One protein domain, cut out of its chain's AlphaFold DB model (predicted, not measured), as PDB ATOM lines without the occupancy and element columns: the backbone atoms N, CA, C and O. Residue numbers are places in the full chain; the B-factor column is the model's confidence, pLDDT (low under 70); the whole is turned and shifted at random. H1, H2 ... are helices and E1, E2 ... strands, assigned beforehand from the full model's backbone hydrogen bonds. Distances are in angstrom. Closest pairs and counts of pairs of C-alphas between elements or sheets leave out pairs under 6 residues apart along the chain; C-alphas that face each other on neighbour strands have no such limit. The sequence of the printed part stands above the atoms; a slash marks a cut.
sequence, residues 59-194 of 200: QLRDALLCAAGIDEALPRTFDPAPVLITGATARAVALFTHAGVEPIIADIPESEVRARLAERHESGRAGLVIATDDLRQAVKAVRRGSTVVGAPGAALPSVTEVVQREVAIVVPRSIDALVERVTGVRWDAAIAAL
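What this domain is: This is residues 59 to 194 of the 200 residues of an uncharacterized protein of Protaetiibacter sp. SSC-01 (UniProt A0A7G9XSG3). A strongly twisted sheet of six strands makes the middle of this domain, with helices over both faces: H1 and H6 on one, H2 and H3 on the other. The sheet curls round H1; little H5 packs on H1, and H4 grazes the sheet near its E6 edge. The printed part has 136 residues, in the order H1 E1 E2 E3 H2 E4 H3 E5 H4 E6 H5 H6, of mixed class. The sheet is mixed, in the order E3, E2, E1, E4, E5, E6. The whole is compact, with a radius of gyration of the C-alphas of 13.3 A, and spans 35 by 31 by 29 A.

Where its parts are: Begin with the sheet: find C-alpha 82 at (164.078, 156.801, 158.066), where E1, residues 82 to 86, starts. E2 is residues 91 to 97, 19.8 A long; E3 is 100 to 105, 15.8 A; E4 is 126 to 131; E6 is 168 to 170. E5, residues 142 to 150, bends by 130 degrees at residue 145. H1, residues 59 to 73, runs 20.7 A from C-alpha 59 at (162.023, 167.372, 140.383). H2 is residues 110 to 120, 15.8 A long; H3 is 135 to 141, H4 159 to 164, H5 176 to 179. H6, residues 184 to 192, ends at C-alpha 192 at (168.356, 168.905, 149.283).

How they stand to each other: Look first at E1 and E4, parallel, with N 86 and O 130 2.9 A apart, within hydrogen-bond range. E4 and E5 are parallel, with N 131 to O 149 at 2.9 A, as are E5 and E6, with N 148 to O 168 at 2.8 A. E1, E2 and E3 form a meander, each strand the antiparallel neighbour of the one before, in two hairpins; look for N 85 to O 92 and N 102 to O 95, both 2.8 A. E4, H3, E5 and E5, H4, E6 are strand-helix-strand units, parallel neighbours with a helix between; E3, H2, E4 is a split one, with E2 and E1 between its strands; the three crossovers are right-handed. The sheet and its helices make three layers, helices on both faces of a sheet: H1 and H6 on one face of the sheet E3, E2, E1, E4, E5, E6, and H2 and H3 on the other. H2 runs along E2 and E1 at a height over the sheet of 9.1 A. On the opposite face, H1 and H6 touch at a steep tilt of 52 degrees, opposite ways, closest at C-alphas 63 and 190, 5.1 A. H5 touches H1 at C-alphas 178 and 68, 5.2 A. In H1, H3, H4 and H6 every O i to N i+4 pair is within hydrogen-bond range, in H2 6 of 7; H5 is too short for one.

The domain as a whole: The C-alphas farthest apart are those of Thr 160 and Gly 184, 37.8 A. The printed part has no cut and no long link. Its mean pLDDT is 73.5; 54 residues are under 70, among them 95 to 106 and 172 to 194.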
ATOM      1  N   GLN A  59     161.300 167.288 139.111       63.72
ATOM      2  CA  GLN A  59     162.023 167.372 140.383       63.72
ATOM      3  C   GLN A  59     161.287 168.263 141.390       63.72
ATOM      4  O   GLN A  59     161.079 167.874 142.533       63.72
ATOM      5  N   LEU A  60     160.806 169.433 140.968       63.97
ATOM      6  CA  LEU A  60     160.051 170.342 141.835       63.97
ATOM      7  C   LEU A  60     158.669 169.790 142.208       63.97
ATOM      8  O   LEU A  60     158.204 170.008 143.327       63.97
ATOM      9  N   ARG A  61     158.021 169.038 141.308       70.81
ATOM     10  CA  ARG A  61     156.790 168.296 141.623       70.81
ATOM     11  C   ARG A  61     157.048 167.284 142.732       70.81
ATOM     12  O   ARG A  61     156.287 167.217 143.699       70.81
ATOM     13  N   ASP A  62     158.120 166.518 142.591       71.12
ATOM     14  CA  ASP A  62     158.496 165.483 143.540       71.12
ATOM     15  C   ASP A  62     158.934 166.100 144.882       71.12
ATOM     16  O   ASP A  62     158.558 165.589 145.938       71.12
ATOM     17  N   ALA A  63     159.589 167.268 144.860       66.12
ATOM     18  CA  ALA A  63     159.937 168.057 146.046       66.12
ATOM     19  C   ALA A  63     158.695 168.518 146.817       66.12
ATOM     20  O   ALA A  63     158.617 168.357 148.037       66.12
ATOM     21  N   LEU A  64     157.698 169.057 146.110       69.44
ATOM     22  CA  LEU A  64     156.434 169.500 146.702       69.44
ATOM     23  C   LEU A  64     155.684 168.335 147.352       69.44
ATOM     24  O   LEU A  64     155.206 168.457 148.478       69.44
ATOM     25  N   LEU A  65     155.606 167.195 146.664       72.00
ATOM     26  CA  LEU A  65     154.985 165.976 147.185       72.00
ATOM     27  C   LEU A  65     155.740 165.410 148.387       72.00
ATOM     28  O   LEU A  65     155.118 164.935 149.340       72.00
ATOM     29  N   CYS A  66     157.067 165.492 148.360       71.00
ATOM     30  CA  CYS A  66     157.913 165.147 149.484       71.00
ATOM     31  C   CYS A  66     157.594 166.029 150.694       71.00
ATOM     32  O   CYS A  66     157.148 165.517 151.718       71.00
ATOM     33  N   ALA A  67     157.716 167.350 150.565       68.31
ATOM     34  CA  ALA A  67     157.414 168.298 151.640       68.31
ATOM     35  C   ALA A  67     155.982 168.131 152.190       68.31
ATOM     36  O   ALA A  67     155.759 168.150 153.399       68.31
ATOM     37  N   ALA A  68     155.017 167.872 151.309       69.25
ATOM     38  CA  ALA A  68     153.642 167.560 151.669       69.25
ATOM     39  C   ALA A  68     153.497 166.267 152.490       69.25
ATOM     40  O   ALA A  68     152.799 166.238 153.507       69.25
ATOM     41  N   GLY A  69     154.125 165.178 152.044       71.19
ATOM     42  CA  GLY A  69     154.050 163.895 152.739       71.19
ATOM     43  C   GLY A  69     154.727 163.923 154.097       71.19
ATOM     44  O   GLY A  69     154.246 163.299 155.041       71.19
ATOM     45  N   ILE A  70     155.781 164.718 154.207       70.06
ATOM     46  CA  ILE A  70     156.461 165.027 155.454       70.06
ATOM     47  C   ILE A  70     155.500 165.690 156.449       70.06
ATOM     48  O   ILE A  70     155.356 165.207 157.573       70.06
ATOM     49  N   ASP A  71     154.812 166.751 156.027       72.44
ATOM     50  CA  ASP A  71     153.830 167.477 156.839       72.44
ATOM     51  C   ASP A  71     152.709 166.580 157.362       72.44
ATOM     52  O   ASP A  71     152.286 166.695 158.512       72.44
ATOM     53  N   GLU A  72     152.221 165.683 156.510       70.75
ATOM     54  CA  GLU A  72     151.085 164.826 156.825       70.75
ATOM     55  C   GLU A  72     151.476 163.635 157.716       70.75
ATOM     56  O   GLU A  72     150.680 163.178 158.543       70.75
ATOM     57  N   ALA A  73     152.705 163.132 157.567       68.38
ATOM     58  CA  ALA A  73     153.206 161.991 158.323       68.38
ATOM     59  C   ALA A  73     153.749 162.378 159.705       68.38
ATOM     60  O   ALA A  73     153.505 161.646 160.665       68.38
ATOM     61  N   LEU A  74     154.424 163.530 159.825       65.31
ATOM     62  CA  LEU A  74     155.105 163.981 161.048       65.31
ATOM     63  C   LEU A  74     154.238 163.915 162.320       65.31
ATOM     64  O   LEU A  74     154.710 163.367 163.313       65.31
ATOM     65  N   PRO A  75     152.974 164.385 162.326       65.81
ATOM     66  CA  PRO A  75     152.123 164.310 163.517       65.81
ATOM     67  C   PRO A  75     151.749 162.880 163.935       65.81
ATOM     68  O   PRO A  75     151.221 162.676 165.026       65.81
ATOM     69  N   ARG A  76     151.950 161.896 163.051       62.91
ATOM     70  CA  ARG A  76     151.486 160.508 163.201       62.91
ATOM     71  C   ARG A  76     152.633 159.531 163.458       62.91
ATOM     72  O   ARG A  76     152.400 158.443 163.981       62.91
ATOM     73  N   THR A  77     153.861 159.897 163.102       58.44
ATOM     74  CA  THR A  77     155.075 159.123 163.389       58.44
ATOM     75  C   THR A  77     155.701 159.588 164.700       58.44
ATOM     76  O   THR A  77     156.352 160.623 164.755       58.44
ATOM     77  N   PHE A  78     155.530 158.793 165.757       49.66
ATOM     78  CA  PHE A  78     156.108 159.031 167.089       49.66
ATOM     79  C   PHE A  78     157.619 158.743 167.188       49.66
ATOM     80  O   PHE A  78     158.210 158.935 168.246       49.66
ATOM     81  N   ASP A  79     158.244 158.277 166.108       61.25
ATOM     82  CA  ASP A  79     159.608 157.755 166.090       61.25
ATOM     83  C   ASP A  79     160.382 158.436 164.947       61.25
ATOM     84  O   ASP A  79     159.813 158.523 163.849       61.25
ATOM     85  N   PRO A  80     161.614 158.951 165.160       61.47
ATOM     86  CA  PRO A  80     162.500 159.428 164.097       61.47
ATOM     87  C   PRO A  80     162.808 158.301 163.104       61.47
ATOM     88  O   PRO A  80     163.806 157.587 163.193       61.47
ATOM     89  N   ALA A  81     161.888 158.091 162.170       66.19
ATOM     90  CA  ALA A  81     161.957 157.009 161.218       66.19
ATOM     91  C   ALA A  81     162.735 157.445 159.974       66.19
ATOM     92  O   ALA A  81     162.567 158.573 159.502       66.19
ATOM     93  N   PRO A  82     163.534 156.544 159.382       72.00
ATOM     94  CA  PRO A  82     164.078 156.801 158.066       72.00
ATOM     95  C   PRO A  82     162.933 156.891 157.053       72.00
ATOM     96  O   PRO A  82     162.011 156.059 157.052       72.00
ATOM     97  N   VAL A  83     163.014 157.908 156.201       75.69
ATOM     98  CA  VAL A  83     162.059 158.211 155.143       75.69
ATOM     99  C   VAL A  83     162.709 157.920 153.809       75.69
ATOM    100  O   VAL A  83     163.783 158.433 153.503       75.69
ATOM    101  N   LEU A  84     162.056 157.075 153.024       80.00
ATOM    102  CA  LEU A  84     162.455 156.823 151.647       80.00
ATOM    103  C   LEU A  84     161.585 157.673 150.728       80.00
ATOM    104  O   LEU A  84     160.362 157.572 150.770       80.00
ATOM    105  N   ILE A  85     162.220 158.473 149.888       77.69
ATOM    106  CA  ILE A  85     161.575 159.264 148.848       77.69
ATOM    107  C   ILE A  85     161.889 158.579 147.524       77.69
ATOM    108  O   ILE A  85     163.047 158.298 147.217       77.69
ATOM    109  N   THR A  86     160.859 158.258 146.753       79.25
ATOM    110  CA  THR A  86     161.005 157.630 145.442       79.25
ATOM    111  C   THR A  86     160.156 158.366 144.421       79.25
ATOM    112  O   THR A  86     158.961 158.576 144.630       79.25
ATOM    113  N   GLY A  87     160.771 158.691 143.294       74.88
ATOM    114  CA  GLY A  87     160.103 159.287 142.150       74.88
ATOM    115  C   GLY A  87     160.840 159.018 140.850       74.88
ATOM    116  O   GLY A  87     161.872 158.341 140.837       74.88
ATOM    117  N   ALA A  88     160.292 159.538 139.760       66.81
ATOM    118  CA  ALA A  88     160.766 159.305 138.404       66.81
ATOM    119  C   ALA A  88     162.200 159.802 138.226       66.81
ATOM    120  O   ALA A  88     162.965 159.224 137.456       66.81
ATOM    121  N   THR A  89     162.555 160.855 138.964       62.06
ATOM    122  CA  THR A  89     163.840 161.537 138.834       62.06
ATOM    123  C   THR A  89     164.850 161.170 139.915       62.06
ATOM    124  O   THR A  89     166.014 161.504 139.742       62.06
ATOM    125  N   ALA A  90     164.444 160.544 141.029       63.38
ATOM    126  CA  ALA A  90     165.367 160.244 142.129       63.38
ATOM    127  C   ALA A  90     164.852 159.180 143.116       63.38
ATOM    128  O   ALA A  90     163.652 159.056 143.388       63.38
ATOM    129  N   ARG A  91     165.800 158.470 143.743       73.00
ATOM    130  CA  ARG A  91     165.597 157.689 144.976       73.00
ATOM    131  C   ARG A  91     166.457 158.271 146.093       73.00
ATOM    132  O   ARG A  91     167.676 158.213 146.005       73.00
ATOM    133  N   ALA A  92     165.841 158.788 147.147       72.00
ATOM    134  CA  ALA A  92     166.547 159.473 148.225       72.00
ATOM    135  C   ALA A  92     166.166 158.947 149.609       72.00
ATOM    136  O   ALA A  92     165.026 158.547 149.848       72.00
ATOM    137  N   VAL A  93     167.119 158.972 150.541       70.50
ATOM    138  CA  VAL A  93     166.891 158.642 151.953       70.50
ATOM    139  C   VAL A  93     167.056 159.908 152.782       70.50
ATOM    140  O   VAL A  93     168.099 160.556 152.739       70.50
ATOM    141  N   ALA A  94     166.033 160.234 153.566       72.19
ATOM    142  CA  ALA A  94     166.045 161.335 154.518       72.19
ATOM    143  C   ALA A  94     165.805 160.808 155.936       72.19
ATOM    144  O   ALA A  94     165.013 159.886 156.154       72.19
ATOM    145  N   LEU A  95     166.485 161.395 156.914       68.69
ATOM    146  CA  LEU A  95     166.237 161.150 158.323       68.69
ATOM    147  C   LEU A  95     165.325 162.230 158.877       68.69
ATOM    148  O   LEU A  95     165.583 163.425 158.755       68.69
ATOM    149  N   PHE A  96     164.273 161.785 159.548       67.81
ATOM    150  CA  PHE A  96     163.419 162.664 160.318       67.81
ATOM    151  C   PHE A  96     163.855 162.611 161.758       67.81
ATOM    152  O   PHE A  96     163.809 161.557 162.378       67.81
ATOM    153  N   THR A  97     164.278 163.747 162.286       61.22
ATOM    154  CA  THR A  97     164.590 163.907 163.699       61.22
ATOM    155  C   THR A  97     163.573 164.847 164.331       61.22
ATOM    156  O   THR A  97     162.855 165.587 163.661       61.22
ATOM    157  N   HIS A  98     163.528 164.863 165.656       55.44
ATOM    158  CA  HIS A  98     162.722 165.824 166.415       55.44
ATOM    159  C   HIS A  98     163.124 167.285 166.127       55.44
ATOM    160  O   HIS A  98     162.337 168.192 166.382       55.44
ATOM    161  N   ALA A  99     164.333 167.510 165.597       55.66
ATOM    162  CA  ALA A  99     164.865 168.824 165.251       55.66
ATOM    163  C   ALA A  99     164.609 169.231 163.786       55.66
ATOM    164  O   ALA A  99     164.862 170.380 163.433       55.66
ATOM    165  N   GLY A 100     164.105 168.328 162.937       59.34
ATOM    166  CA  GLY A 100     163.854 168.614 161.527       59.34
ATOM    167  C   GLY A 100     164.137 167.435 160.604       59.34
ATOM    168  O   GLY A 100     164.108 166.273 161.010       59.34
ATOM    169  N   VAL A 101     164.394 167.755 159.341       63.69
ATOM    170  CA  VAL A 101     164.619 166.785 158.269       63.69
ATOM    171  C   VAL A 101     166.047 166.923 157.788       63.69
ATOM    172  O   VAL A 101     166.449 168.005 157.371       63.69
ATOM    173  N   GLU A 102     166.798 165.832 157.833       65.44
ATOM    174  CA  GLU A 102     168.163 165.779 157.333       65.44
ATOM    175  C   GLU A 102     168.198 164.848 156.112       65.44
ATOM    176  O   GLU A 102     167.982 163.640 156.259       65.44
ATOM    177  N   PRO A 103     168.409 165.371 154.893       65.56
ATOM    178  CA  PRO A 103     168.658 164.519 153.740       65.56
ATOM    179  C   PRO A 103     169.976 163.779 153.970       65.56
ATOM    180  O   PRO A 103     170.982 164.389 154.317       65.56
ATOM    181  N   ILE A 104     169.969 162.458 153.802       65.62
ATOM    182  CA  ILE A 104     171.182 161.657 153.974       65.62
ATOM    183  C   ILE A 104     171.870 161.502 152.620       65.62
ATOM    184  O   ILE A 104     173.043 161.842 152.505       65.62
ATOM    185  N   ILE A 105     171.167 160.994 151.599       67.56
ATOM    186  CA  ILE A 105     171.718 160.811 150.246       67.56
ATOM    187  C   ILE A 105     170.578 160.806 149.209       67.56
ATOM    188  O   ILE A 105     169.535 160.191 149.464       67.56
ATOM    189  N   ALA A 106     170.780 161.436 148.045       69.75
ATOM    190  CA  ALA A 106     169.934 161.294 146.855       69.75
ATOM    191  C   ALA A 106     170.569 160.386 145.789       69.75
ATOM    192  O   ALA A 106     171.781 160.210 145.738       69.75
ATOM    193  N   ASP A 107     169.713 159.830 144.938       72.06
ATOM    194  CA  ASP A 107     170.037 158.968 143.798       72.06
ATOM    195  C   ASP A 107     170.949 157.766 144.107       72.06
ATOM    196  O   ASP A 107     171.934 157.486 143.429       72.06
ATOM    197  N   ILE A 108     170.606 157.019 145.160       71.12
ATOM    198  CA  ILE A 108     171.353 155.812 145.542       71.12
ATOM    199  C   ILE A 108     170.750 154.515 144.985       71.12
ATOM    200  O   ILE A 108     169.520 154.354 144.947       71.12
ATOM    201  N   PRO A 109     171.591 153.517 144.635       77.56
ATOM    202  CA  PRO A 109     171.133 152.184 144.264       77.56
ATOM    203  C   PRO A 109     170.289 151.526 145.362       77.56
ATOM    204  O   PRO A 109     170.537 151.682 146.557       77.56
ATOM    205  N   GLU A 110     169.330 150.685 144.970       73.56
ATOM    206  CA  GLU A 110     168.406 150.018 145.903       73.56
ATOM    207  C   GLU A 110     169.105 149.196 146.998       73.56
ATOM    208  O   GLU A 110     168.659 149.154 148.146       73.56
ATOM    209  N   SER A 111     170.219 148.547 146.655       78.94
ATOM    210  CA  SER A 111     171.036 147.795 147.610       78.94
ATOM    211  C   SER A 111     171.641 148.694 148.686       78.94
ATOM    212  O   SER A 111     171.711 148.293 149.847       78.94
ATOM    213  N   GLU A 112     172.041 149.908 148.314       80.06
ATOM    214  CA  GLU A 112     172.608 150.893 149.229       80.06
ATOM    215  C   GLU A 112     171.519 151.537 150.089       80.06
ATOM    216  O   GLU A 112     171.682 151.607 151.306       80.06
ATOM    217  N   VAL A 113     170.356 151.866 149.505       76.69
ATOM    218  CA  VAL A 113     169.157 152.288 150.259       76.69
ATOM    219  C   VAL A 113     168.876 151.298 151.384       76.69
ATOM    220  O   VAL A 113     168.718 151.679 152.542       76.69
ATOM    221  N   ARG A 114     168.855 150.001 151.063       78.69
ATOM    222  CA  ARG A 114     168.566 148.950 152.039       78.69
ATOM    223  C   ARG A 114     169.629 148.847 153.130       78.69
ATOM    224  O   ARG A 114     169.268 148.647 154.287       78.69
ATOM    225  N   ALA A 115     170.906 148.986 152.776       80.44
ATOM    226  CA  ALA A 115     172.005 148.987 153.738       80.44
ATOM    227  C   ALA A 115     171.886 150.167 154.717       80.44
ATOM    228  O   ALA A 115     171.927 149.964 155.927       80.44
ATOM    229  N   ARG A 116     171.608 151.373 154.210       77.88
ATOM    230  CA  ARG A 116     171.400 152.573 155.038       77.88
ATOM    231  C   ARG A 116     170.175 152.468 155.936       77.88
ATOM    232  O   ARG A 116     170.232 152.816 157.111       77.88
ATOM    233  N   LEU A 117     169.069 151.938 155.415       80.75
ATOM    234  CA  LEU A 117     167.889 151.662 156.232       80.75
ATOM    235  C   LEU A 117     168.199 150.641 157.337       80.75
ATOM    236  O   LEU A 117     167.672 150.770 158.440       80.75
ATOM    237  N   ALA A 118     169.059 149.654 157.066       82.44
ATOM    238  CA  ALA A 118     169.450 148.633 158.036       82.44
ATOM    239  C   ALA A 118     170.339 149.179 159.168       82.44
ATOM    240  O   ALA A 118     170.238 148.696 160.292       82.44
ATOM    241  N   GLU A 119     171.140 150.221 158.914       80.00
ATOM    242  CA  GLU A 119     171.912 150.928 159.955       80.00
ATOM    243  C   GLU A 119     171.010 151.598 161.007       80.00
ATOM    244  O   GLU A 119     171.438 151.848 162.133       80.00
ATOM    245  N   ARG A 120     169.761 151.913 160.643       75.75
ATOM    246  CA  ARG A 120     168.810 152.638 161.501       75.75
ATOM    247  C   ARG A 120     167.680 151.764 162.021       75.75
ATOM    248  O   ARG A 120     167.089 152.083 163.047       75.75
ATOM    249  N   HIS A 121     167.359 150.686 161.315       73.06
ATOM    250  CA  HIS A 121     166.235 149.829 161.645       73.06
ATOM    251  C   HIS A 121     166.537 148.373 161.300       73.06
ATOM    252  O   HIS A 121     166.862 148.059 160.159       73.06
ATOM    253  N   GLU A 122     166.296 147.457 162.240       73.94
ATOM    254  CA  GLU A 122     166.602 146.020 162.083       73.94
ATOM    255  C   GLU A 122     165.991 145.373 160.828       73.94
ATOM    256  O   GLU A 122     166.525 144.414 160.281       73.94
ATOM    257  N   SER A 123     164.866 145.907 160.340       79.19
ATOM    258  CA  SER A 123     164.186 145.379 159.154       79.19
ATOM    259  C   SER A 123     164.789 145.833 157.816       79.19
ATOM    260  O   SER A 123     164.404 145.298 156.773       79.19
ATOM    261  N   GLY A 124     165.683 146.832 157.816       78.56
ATOM    262  CA  GLY A 124     166.191 147.469 156.596       78.56
ATOM    263  C   GLY A 124     165.097 148.136 155.754       78.56
ATOM    264  O   GLY A 124     165.213 148.201 154.531       78.56
ATOM    265  N   ARG A 125     163.997 148.559 156.392       84.62
ATOM    266  CA  ARG A 125     162.824 149.175 155.758       84.62
ATOM    267  C   ARG A 125     162.513 150.530 156.376       84.62
ATOM    268  O   ARG A 125     162.748 150.747 157.562       84.62
ATOM    269  N   ALA A 126     161.941 151.413 155.565       84.50
ATOM    270  CA  ALA A 126     161.598 152.765 155.979       84.50
ATOM    271  C   ALA A 126     160.351 152.775 156.878       84.50
ATOM    272  O   ALA A 126     159.433 151.969 156.690       84.50
ATOM    273  N   GLY A 127     160.295 153.690 157.849       82.69
ATOM    274  CA  GLY A 127     159.087 153.894 158.662       82.69
ATOM    275  C   GLY A 127     158.047 154.786 157.980       82.69
ATOM    276  O   GLY A 127     156.878 154.765 158.371       82.69
ATOM    277  N   LEU A 128     158.461 155.499 156.934       84.81
ATOM    278  CA  LEU A 128     157.616 156.259 156.025       84.81
ATOM    279  C   LEU A 128     158.221 156.177 154.619       84.81
ATOM    280  O   LEU A 128     159.434 156.285 154.454       84.81
ATOM    281  N   VAL A 129     157.385 155.981 153.603       86.94
ATOM    282  CA  VAL A 129     157.813 156.076 152.200       86.94
ATOM    283  C   VAL A 129     156.962 157.117 151.496       86.94
ATOM    284  O   VAL A 129     155.739 157.060 151.588       86.94
ATOM    285  N   ILE A 130     157.596 158.044 150.787       85.62
ATOM    286  CA  ILE A 130     156.928 159.022 149.933       85.62
ATOM    287  C   ILE A 130     157.195 158.617 148.487       85.62
ATOM    288  O   ILE A 130     158.348 158.549 148.071       85.62
ATOM    289  N   ALA A 131     156.139 158.301 147.742       86.81
ATOM    290  CA  ALA A 131     156.242 157.793 146.382       86.81
ATOM    291  C   ALA A 131     155.415 158.618 145.401       86.81
ATOM    292  O   ALA A 131     154.198 158.746 145.555       86.81
ATOM    293  N   THR A 132     156.067 159.161 144.378       79.19
ATOM    294  CA  THR A 132     155.413 160.078 143.439       79.19
ATOM    295  C   THR A 132     154.766 159.356 142.256       79.19
ATOM    296  O   THR A 132     153.726 159.813 141.789       79.19
ATOM    297  N   ASP A 133     155.261 158.173 141.857       79.75
ATOM    298  CA  ASP A 133     154.737 157.466 140.670       79.75
ATOM    299  C   ASP A 133     154.223 156.032 140.939       79.75
ATOM    300  O   ASP A 133     153.226 155.609 140.346       79.75
ATOM    301  N   ASP A 134     154.851 155.278 141.853       85.50
ATOM    302  CA  ASP A 134     154.529 153.862 142.107       85.50
ATOM    303  C   ASP A 134     154.354 153.554 143.607       85.50
ATOM    304  O   ASP A 134     155.302 153.258 144.345       85.50
ATOM    305  N   LEU A 135     153.096 153.560 144.064       85.88
ATOM    306  CA  LEU A 135     152.761 153.236 145.453       85.88
ATOM    307  C   LEU A 135     152.889 151.743 145.765       85.88
ATOM    308  O   LEU A 135     153.027 151.369 146.932       85.88
ATOM    309  N   ARG A 136     152.884 150.870 144.753       87.12
ATOM    310  CA  ARG A 136     153.086 149.432 144.956       87.12
ATOM    311  C   ARG A 136     154.513 149.146 145.402       87.12
ATOM    312  O   ARG A 136     154.710 148.356 146.329       87.12
ATOM    313  N   GLN A 137     155.504 149.790 144.790       84.38
ATOM    314  CA  GLN A 137     156.895 149.669 145.240       84.38
ATOM    315  C   GLN A 137     157.091 150.289 146.625       84.38
ATOM    316  O   GLN A 137     157.758 149.701 147.478       84.38
ATOM    317  N   ALA A 138     156.411 151.401 146.903       88.00
ATOM    318  CA  ALA A 138     156.459 152.054 148.206       88.00
ATOM    319  C   ALA A 138     155.976 151.147 149.351       88.00
ATOM    320  O   ALA A 138     156.653 151.001 150.371       88.00
ATOM    321  N   VAL A 139     154.858 150.440 149.149       88.75
ATOM    322  CA  VAL A 139     154.343 149.449 150.110       88.75
ATOM    323  C   VAL A 139     155.337 148.304 150.341       88.75
ATOM    324  O   VAL A 139     155.395 147.745 151.436       88.75
ATOM    325  N   LYS A 140     156.168 147.950 149.352       86.69
ATOM    326  CA  LYS A 140     157.207 146.921 149.518       86.69
ATOM    327  C   LYS A 140     158.422 147.415 150.304       86.69
ATOM    328  O   LYS A 140     159.019 146.605 151.023       86.69
ATOM    329  N   ALA A 141     158.743 148.701 150.204       85.19
ATOM    330  CA  ALA A 141     159.880 149.332 150.871       85.19
ATOM    331  C   ALA A 141     159.583 149.789 152.313       85.19
ATOM    332  O   ALA A 141     160.502 149.901 153.127       85.19
ATOM    333  N   VAL A 142     158.308 150.002 152.656       87.88
ATOM    334  CA  VAL A 142     157.892 150.406 154.005       87.88
ATOM    335  C   VAL A 142     157.857 149.217 154.980       87.88
ATOM    336  O   VAL A 142     157.537 148.074 154.604       87.88
ATOM    337  N   ARG A 143     158.180 149.469 156.255       88.38
ATOM    338  CA  ARG A 143     157.999 148.498 157.346       88.38
ATOM    339  C   ARG A 143     156.510 148.185 157.552       88.38
ATOM    340  O   ARG A 143     155.632 148.941 157.142       88.38
ATOM    341  N   ARG A 144     156.224 147.042 158.173       88.44
ATOM    342  CA  ARG A 144     154.850 146.668 158.538       88.44
ATOM    343  C   ARG A 144     154.292 147.675 159.555       88.44
ATOM    344  O   ARG A 144     155.044 148.108 160.424       88.44
ATOM    345  N   GLY A 145     153.013 148.036 159.451       86.31
ATOM    346  CA  GLY A 145     152.368 148.959 160.396       86.31
ATOM    347  C   GLY A 145     152.668 150.443 160.155       86.31
ATOM    348  O   GLY A 145     152.366 151.273 161.007       86.31
ATOM    349  N   SER A 146     153.317 150.786 159.040       87.06
ATOM    350  CA  SER A 146     153.815 152.139 158.763       87.06
ATOM    351  C   SER A 146     153.048 152.850 157.650       87.06
ATOM    352  O   SER A 146     152.079 152.323 157.107       87.06
ATOM    353  N   THR A 147     153.470 154.075 157.325       86.50
ATOM    354  CA  THR A 147     152.748 154.954 156.399       86.50
ATOM    355  C   THR A 147     153.445 155.051 155.045       86.50
ATOM    356  O   THR A 147     154.668 155.129 154.959       86.50
ATOM    357  N   VAL A 148     152.653 155.077 153.980       87.50
ATOM    358  CA  VAL A 148     153.074 155.437 152.628       87.50
ATOM    359  C   VAL A 148     152.297 156.675 152.207       87.50
ATOM    360  O   VAL A 148     151.067 156.679 152.277       87.50
ATOM    361  N   VAL A 149     152.999 157.709 151.753       85.25
ATOM    362  CA  VAL A 149     152.385 158.886 151.138       85.25
ATOM    363  C   VAL A 149     152.564 158.813 149.630       85.25
ATOM    364  O   VAL A 149     153.662 158.537 149.153       85.25
ATOM    365  N   GLY A 150     151.486 159.047 148.886       84.88
ATOM    366  CA  GLY A 150     151.497 158.993 147.429       84.88
ATOM    367  C   GLY A 150     151.036 160.256 146.739       84.88
ATOM    368  O   GLY A 150     150.281 161.031 147.317       84.88
ATOM    369  N   ALA A 151     151.424 160.427 145.477       75.19
ATOM    370  CA  ALA A 151     150.827 161.440 144.615       75.19
ATOM    371  C   ALA A 151     149.408 161.043 144.161       75.19
ATOM    372  O   ALA A 151     149.118 159.852 143.974       75.19
ATOM    373  N   PRO A 152     148.519 162.019 143.903       69.62
ATOM    374  CA  PRO A 152     147.279 161.770 143.178       69.62
ATOM    375  C   PRO A 152     147.565 161.111 141.820       69.62
ATOM    376  O   PRO A 152     148.346 161.629 141.029       69.62
ATOM    377  N   GLY A 153     146.916 159.979 141.536       72.12
ATOM    378  CA  GLY A 153     147.067 159.264 140.261       72.12
ATOM    379  C   GLY A 153     148.218 158.254 140.198       72.12
ATOM    380  O   GLY A 153     148.321 157.548 139.196       72.12
ATOM    381  N   ALA A 154     149.031 158.123 141.252       79.19
ATOM    382  CA  ALA A 154     150.051 157.078 141.337       79.19
ATOM    383  C   ALA A 154     149.430 155.669 141.304       79.19
ATOM    384  O   ALA A 154     148.310 155.444 141.782       79.19
ATOM    385  N   ALA A 155     150.170 154.699 140.759       82.25
ATOM    386  CA  ALA A 155     149.696 153.322 140.644       82.25
ATOM    387  C   ALA A 155     149.433 152.719 142.035       82.25
ATOM    388  O   ALA A 155     150.361 152.511 142.818       82.25
ATOM    389  N   LEU A 156     148.163 152.437 142.343       84.81
ATOM    390  CA  LEU A 156     147.761 151.955 143.665       84.81
ATOM    391  C   LEU A 156     148.147 150.477 143.885       84.81
ATOM    392  O   LEU A 156     148.017 149.646 142.975       84.81
ATOM    393  N   PRO A 157     148.577 150.108 145.106       88.00
ATOM    394  CA  PRO A 157     148.720 148.715 145.509       88.00
ATOM    395  C   PRO A 157     147.349 148.045 145.650       88.00
ATOM    396  O   PRO A 157     146.314 148.695 145.814       88.00
ATOM    397  N   SER A 158     147.343 146.717 145.620       91.19
ATOM    398  CA  SER A 158     146.143 145.939 145.919       91.19
ATOM    399  C   SER A 158     145.756 146.060 147.396       91.19
ATOM    400  O   SER A 158     146.614 146.182 148.271       91.19
ATOM    401  N   VAL A 159     144.458 145.939 147.699       88.69
ATOM    402  CA  VAL A 159     143.958 145.908 149.087       88.69
ATOM    403  C   VAL A 159     144.660 144.817 149.901       88.69
ATOM    404  O   VAL A 159     145.005 145.032 151.059       88.69
ATOM    405  N   THR A 160     144.941 143.670 149.280       91.69
ATOM    406  CA  THR A 160     145.670 142.562 149.903       91.69
ATOM    407  C   THR A 160     147.071 142.973 150.352       91.69
ATOM    408  O   THR A 160     147.439 142.696 151.490       91.69
ATOM    409  N   GLU A 161     147.838 143.668 149.504       88.19
ATOM    410  CA  GLU A 161     149.181 144.156 149.854       88.19
ATOM    411  C   GLU A 161     149.139 145.138 151.032       88.19
ATOM    412  O   GLU A 161     149.990 145.069 151.920       88.19
ATOM    413  N   VAL A 162     148.132 146.015 151.060       88.44
ATOM    414  CA  VAL A 162     147.937 147.007 152.129       88.44
ATOM    415  C   VAL A 162     147.598 146.332 153.456       88.44
ATOM    416  O   VAL A 162     148.245 146.602 154.466       88.44
ATOM    417  N   VAL A 163     146.624 145.419 153.449       89.69
ATOM    418  CA  VAL A 163     146.146 144.730 154.658       89.69
ATOM    419  C   VAL A 163     147.214 143.801 155.224       89.69
ATOM    420  O   VAL A 163     147.488 143.848 156.419       89.69
ATOM    421  N   GLN A 164     147.870 142.991 154.387       88.69
ATOM    422  CA  GLN A 164     148.890 142.038 154.849       88.69
ATOM    423  C   GLN A 164     150.098 142.720 155.493       88.69
ATOM    424  O   GLN A 164     150.777 142.124 156.330       88.69
ATOM    425  N   ARG A 165     150.388 143.958 155.088       88.06
ATOM    426  CA  ARG A 165     151.503 144.744 155.622       88.06
ATOM    427  C   ARG A 165     151.062 145.789 156.638       88.06
ATOM    428  O   ARG A 165     151.922 146.503 157.146       88.06
ATOM    429  N   GLU A 166     149.769 145.867 156.944       90.56
ATOM    430  CA  GLU A 166     149.196 146.848 157.875       90.56
ATOM    431  C   GLU A 166     149.641 148.280 157.538       90.56
ATOM    432  O   GLU A 166     149.975 149.070 158.414       90.56
ATOM    433  N   VAL A 167     149.722 148.601 156.244       88.25
ATOM    434  CA  VAL A 167     150.232 149.897 155.787       88.25
ATOM    435  C   VAL A 167     149.095 150.905 155.717       88.25
ATOM    436  O   VAL A 167     148.051 150.637 155.126       88.25
ATOM    437  N   ALA A 168     149.313 152.095 156.265       88.06
ATOM    438  CA  ALA A 168     148.442 153.234 156.021       88.06
ATOM    439  C   ALA A 168     148.865 153.921 154.721       88.06
ATOM    440  O   ALA A 168     150.013 154.339 154.589       88.06
ATOM    441  N   ILE A 169     147.948 154.060 153.763       85.94
ATOM    442  CA  ILE A 169     148.197 154.849 152.554       85.94
ATOM    443  C   ILE A 169     147.504 156.191 152.695       85.94
ATOM    444  O   ILE A 169     146.288 156.262 152.885       85.94
ATOM    445  N   VAL A 170     148.288 157.251 152.557       84.19
ATOM    446  CA  VAL A 170     147.802 158.620 152.542       84.19
ATOM    447  C   VAL A 170     148.052 159.190 151.155       84.19
ATOM    448  O   VAL A 170     149.188 159.395 150.744       84.19
ATOM    449  N   VAL A 171     146.976 159.439 150.419       78.19
ATOM    450  CA  VAL A 171     147.040 160.188 149.162       78.19
ATOM    451  C   VAL A 171     146.275 161.485 149.391       78.19
ATOM    452  O   VAL A 171     145.059 161.434 149.621       78.19
ATOM    453  N   PRO A 172     146.950 162.644 149.395       66.88
ATOM    454  CA  PRO A 172     146.265 163.908 149.540       66.88
ATOM    455  C   PRO A 172     145.311 164.111 148.363       66.88
ATOM    456  O   PRO A 172     145.641 163.834 147.214       66.88
ATOM    457  N   ARG A 173     144.102 164.595 148.654       59.09
ATOM    458  CA  ARG A 173     143.100 164.892 147.615       59.09
ATOM    459  C   ARG A 173     143.431 166.161 146.825       59.09
ATOM    460  O   ARG A 173     142.994 166.302 145.688       59.09
ATOM    461  N   SER A 174     144.162 167.079 147.454       58.81
ATOM    462  CA  SER A 174     144.669 168.327 146.886       58.81
ATOM    463  C   SER A 174     146.057 168.576 147.462       58.81
ATOM    464  O   SER A 174     146.273 168.361 148.656       58.81
ATOM    465  N   ILE A 175     146.973 169.030 146.613       54.38
ATOM    466  CA  ILE A 175     148.315 169.462 147.009       54.38
ATOM    467  C   ILE A 175     148.310 170.952 147.399       54.38
ATOM    468  O   ILE A 175     149.221 171.394 148.086       54.38
ATOM    469  N   ASP A 176     147.260 171.720 147.086       52.12
ATOM    470  CA  ASP A 176     147.185 173.157 147.410       52.12
ATOM    471  C   ASP A 176     147.187 173.388 148.924       52.12
ATOM    472  O   ASP A 176     148.016 174.123 149.454       52.12
ATOM    473  N   ALA A 177     146.342 172.641 149.641       53.47
ATOM    474  CA  ALA A 177     146.305 172.662 151.102       53.47
ATOM    475  C   ALA A 177     147.607 172.153 151.744       53.47
ATOM    476  O   ALA A 177     147.796 172.315 152.947       53.47
ATOM    477  N   LEU A 178     148.477 171.487 150.976       55.22
ATOM    478  CA  LEU A 178     149.788 171.044 151.438       55.22
ATOM    479  C   LEU A 178     150.838 172.121 151.205       55.22
ATOM    480  O   LEU A 178     151.559 172.432 152.143       55.22
ATOM    481  N   VAL A 179     150.883 172.724 150.012       54.16
ATOM    482  CA  VAL A 179     151.820 173.807 149.668       54.16
ATOM    483  C   VAL A 179     151.689 174.977 150.643       54.16
ATOM    484  O   VAL A 179     152.698 175.482 151.117       54.16
ATOM    485  N   GLU A 180     150.462 175.348 151.018       57.53
ATOM    486  CA  GLU A 180     150.207 176.409 152.007       57.53
ATOM    487  C   GLU A 180     150.783 176.106 153.404       57.53
ATOM    488  O   GLU A 180     150.966 177.017 154.211       57.53
ATOM    489  N   ARG A 181     151.064 174.832 153.704       56.50
ATOM    490  CA  ARG A 181     151.613 174.368 154.989       56.50
ATOM    491  C   ARG A 181     153.114 174.090 154.935       56.50
ATOM    492  O   ARG A 181     153.743 173.997 155.989       56.50
ATOM    493  N   VAL A 182     153.695 173.989 153.736       59.00
ATOM    494  CA  VAL A 182     155.129 173.743 153.568       59.00
ATOM    495  C   VAL A 182     155.914 174.940 154.101       59.00
ATOM    496  O   VAL A 182     155.931 176.026 153.530       59.00
ATOM    497  N   THR A 183     156.602 174.726 155.218       60.00
ATOM    498  CA  THR A 183     157.560 175.691 155.772       60.00
ATOM    499  C   THR A 183     158.877 175.663 154.995       60.00
ATOM    500  O   THR A 183     159.267 174.592 154.525       60.00
ATOM    501  N   GLY A 184     159.624 176.775 154.973       54.44
ATOM    502  CA  GLY A 184     160.940 176.861 154.314       54.44
ATOM    503  C   GLY A 184     161.909 175.735 154.701       54.44
ATOM    504  O   GLY A 184     162.468 175.091 153.831       54.44
ATOM    505  N   VAL A 185     161.980 175.365 155.984       59.69
ATOM    506  CA  VAL A 185     162.840 174.259 156.462       59.69
ATOM    507  C   VAL A 185     162.507 172.913 155.798       59.69
ATOM    508  O   VAL A 185     163.394 172.123 155.488       59.69
ATOM    509  N   ARG A 186     161.218 172.631 155.579       64.25
ATOM    510  CA  ARG A 186     160.760 171.373 154.962       64.25
ATOM    511  C   ARG A 186     160.923 171.393 153.447       64.25
ATOM    512  O   ARG A 186     161.175 170.347 152.856       64.25
ATOM    513  N   TRP A 187     160.804 172.573 152.846       61.38
ATOM    514  CA  TRP A 187     161.130 172.799 151.445       61.38
ATOM    515  C   TRP A 187     162.618 172.567 151.177       61.38
ATOM    516  O   TRP A 187     162.958 171.750 150.328       61.38
ATOM    517  N   ASP A 188     163.493 173.195 151.960       59.91
ATOM    518  CA  ASP A 188     164.944 173.085 151.808       59.91
ATOM    519  C   ASP A 188     165.411 171.635 151.961       59.91
ATOM    520  O   ASP A 188     166.218 171.153 151.171       59.91
ATOM    521  N   ALA A 189     164.840 170.899 152.916       61.19
ATOM    522  CA  ALA A 189     165.145 169.486 153.087       61.19
ATOM    523  C   ALA A 189     164.640 168.606 151.934       61.19
ATOM    524  O   ALA A 189     165.327 167.662 151.548       61.19
ATOM    525  N   ALA A 190     163.462 168.902 151.372       64.38
ATOM    526  CA  ALA A 190     162.941 168.184 150.211       64.38
ATOM    527  C   ALA A 190     163.789 168.450 148.957       64.38
ATOM    528  O   ALA A 190     164.096 167.517 148.223       64.38
ATOM    529  N   ILE A 191     164.213 169.697 148.745       65.06
ATOM    530  CA  ILE A 191     165.101 170.088 147.644       65.06
ATOM    531  C   ILE A 191     166.484 169.463 147.813       65.06
ATOM    532  O   ILE A 191     167.004 168.866 146.876       65.06
ATOM    533  N   ALA A 192     167.064 169.521 149.010       63.81
ATOM    534  CA  ALA A 192     168.356 168.905 149.283       63.81
ATOM    535  C   ALA A 192     168.308 167.373 149.149       63.81
ATOM    536  O   ALA A 192     169.249 166.784 148.632       63.81
ATOM    537  N   ALA A 193     167.190 166.725 149.499       62.50
ATOM    538  CA  ALA A 193     166.983 165.300 149.228       62.50
ATOM    539  C   ALA A 193     166.903 164.963 147.727       62.50
ATOM    540  O   ALA A 193     166.996 163.793 147.376       62.50
ATOM    541  N   LEU A 194     166.719 165.948 146.846       61.41
ATOM    542  CA  LEU A 194     166.628 165.755 145.396       61.41
ATOM    543  C   LEU A 194     167.873 166.238 144.634       61.41
ATOM    544  O   LEU A 194     168.016 165.894 143.466       61.41
TER     545      LEU A 194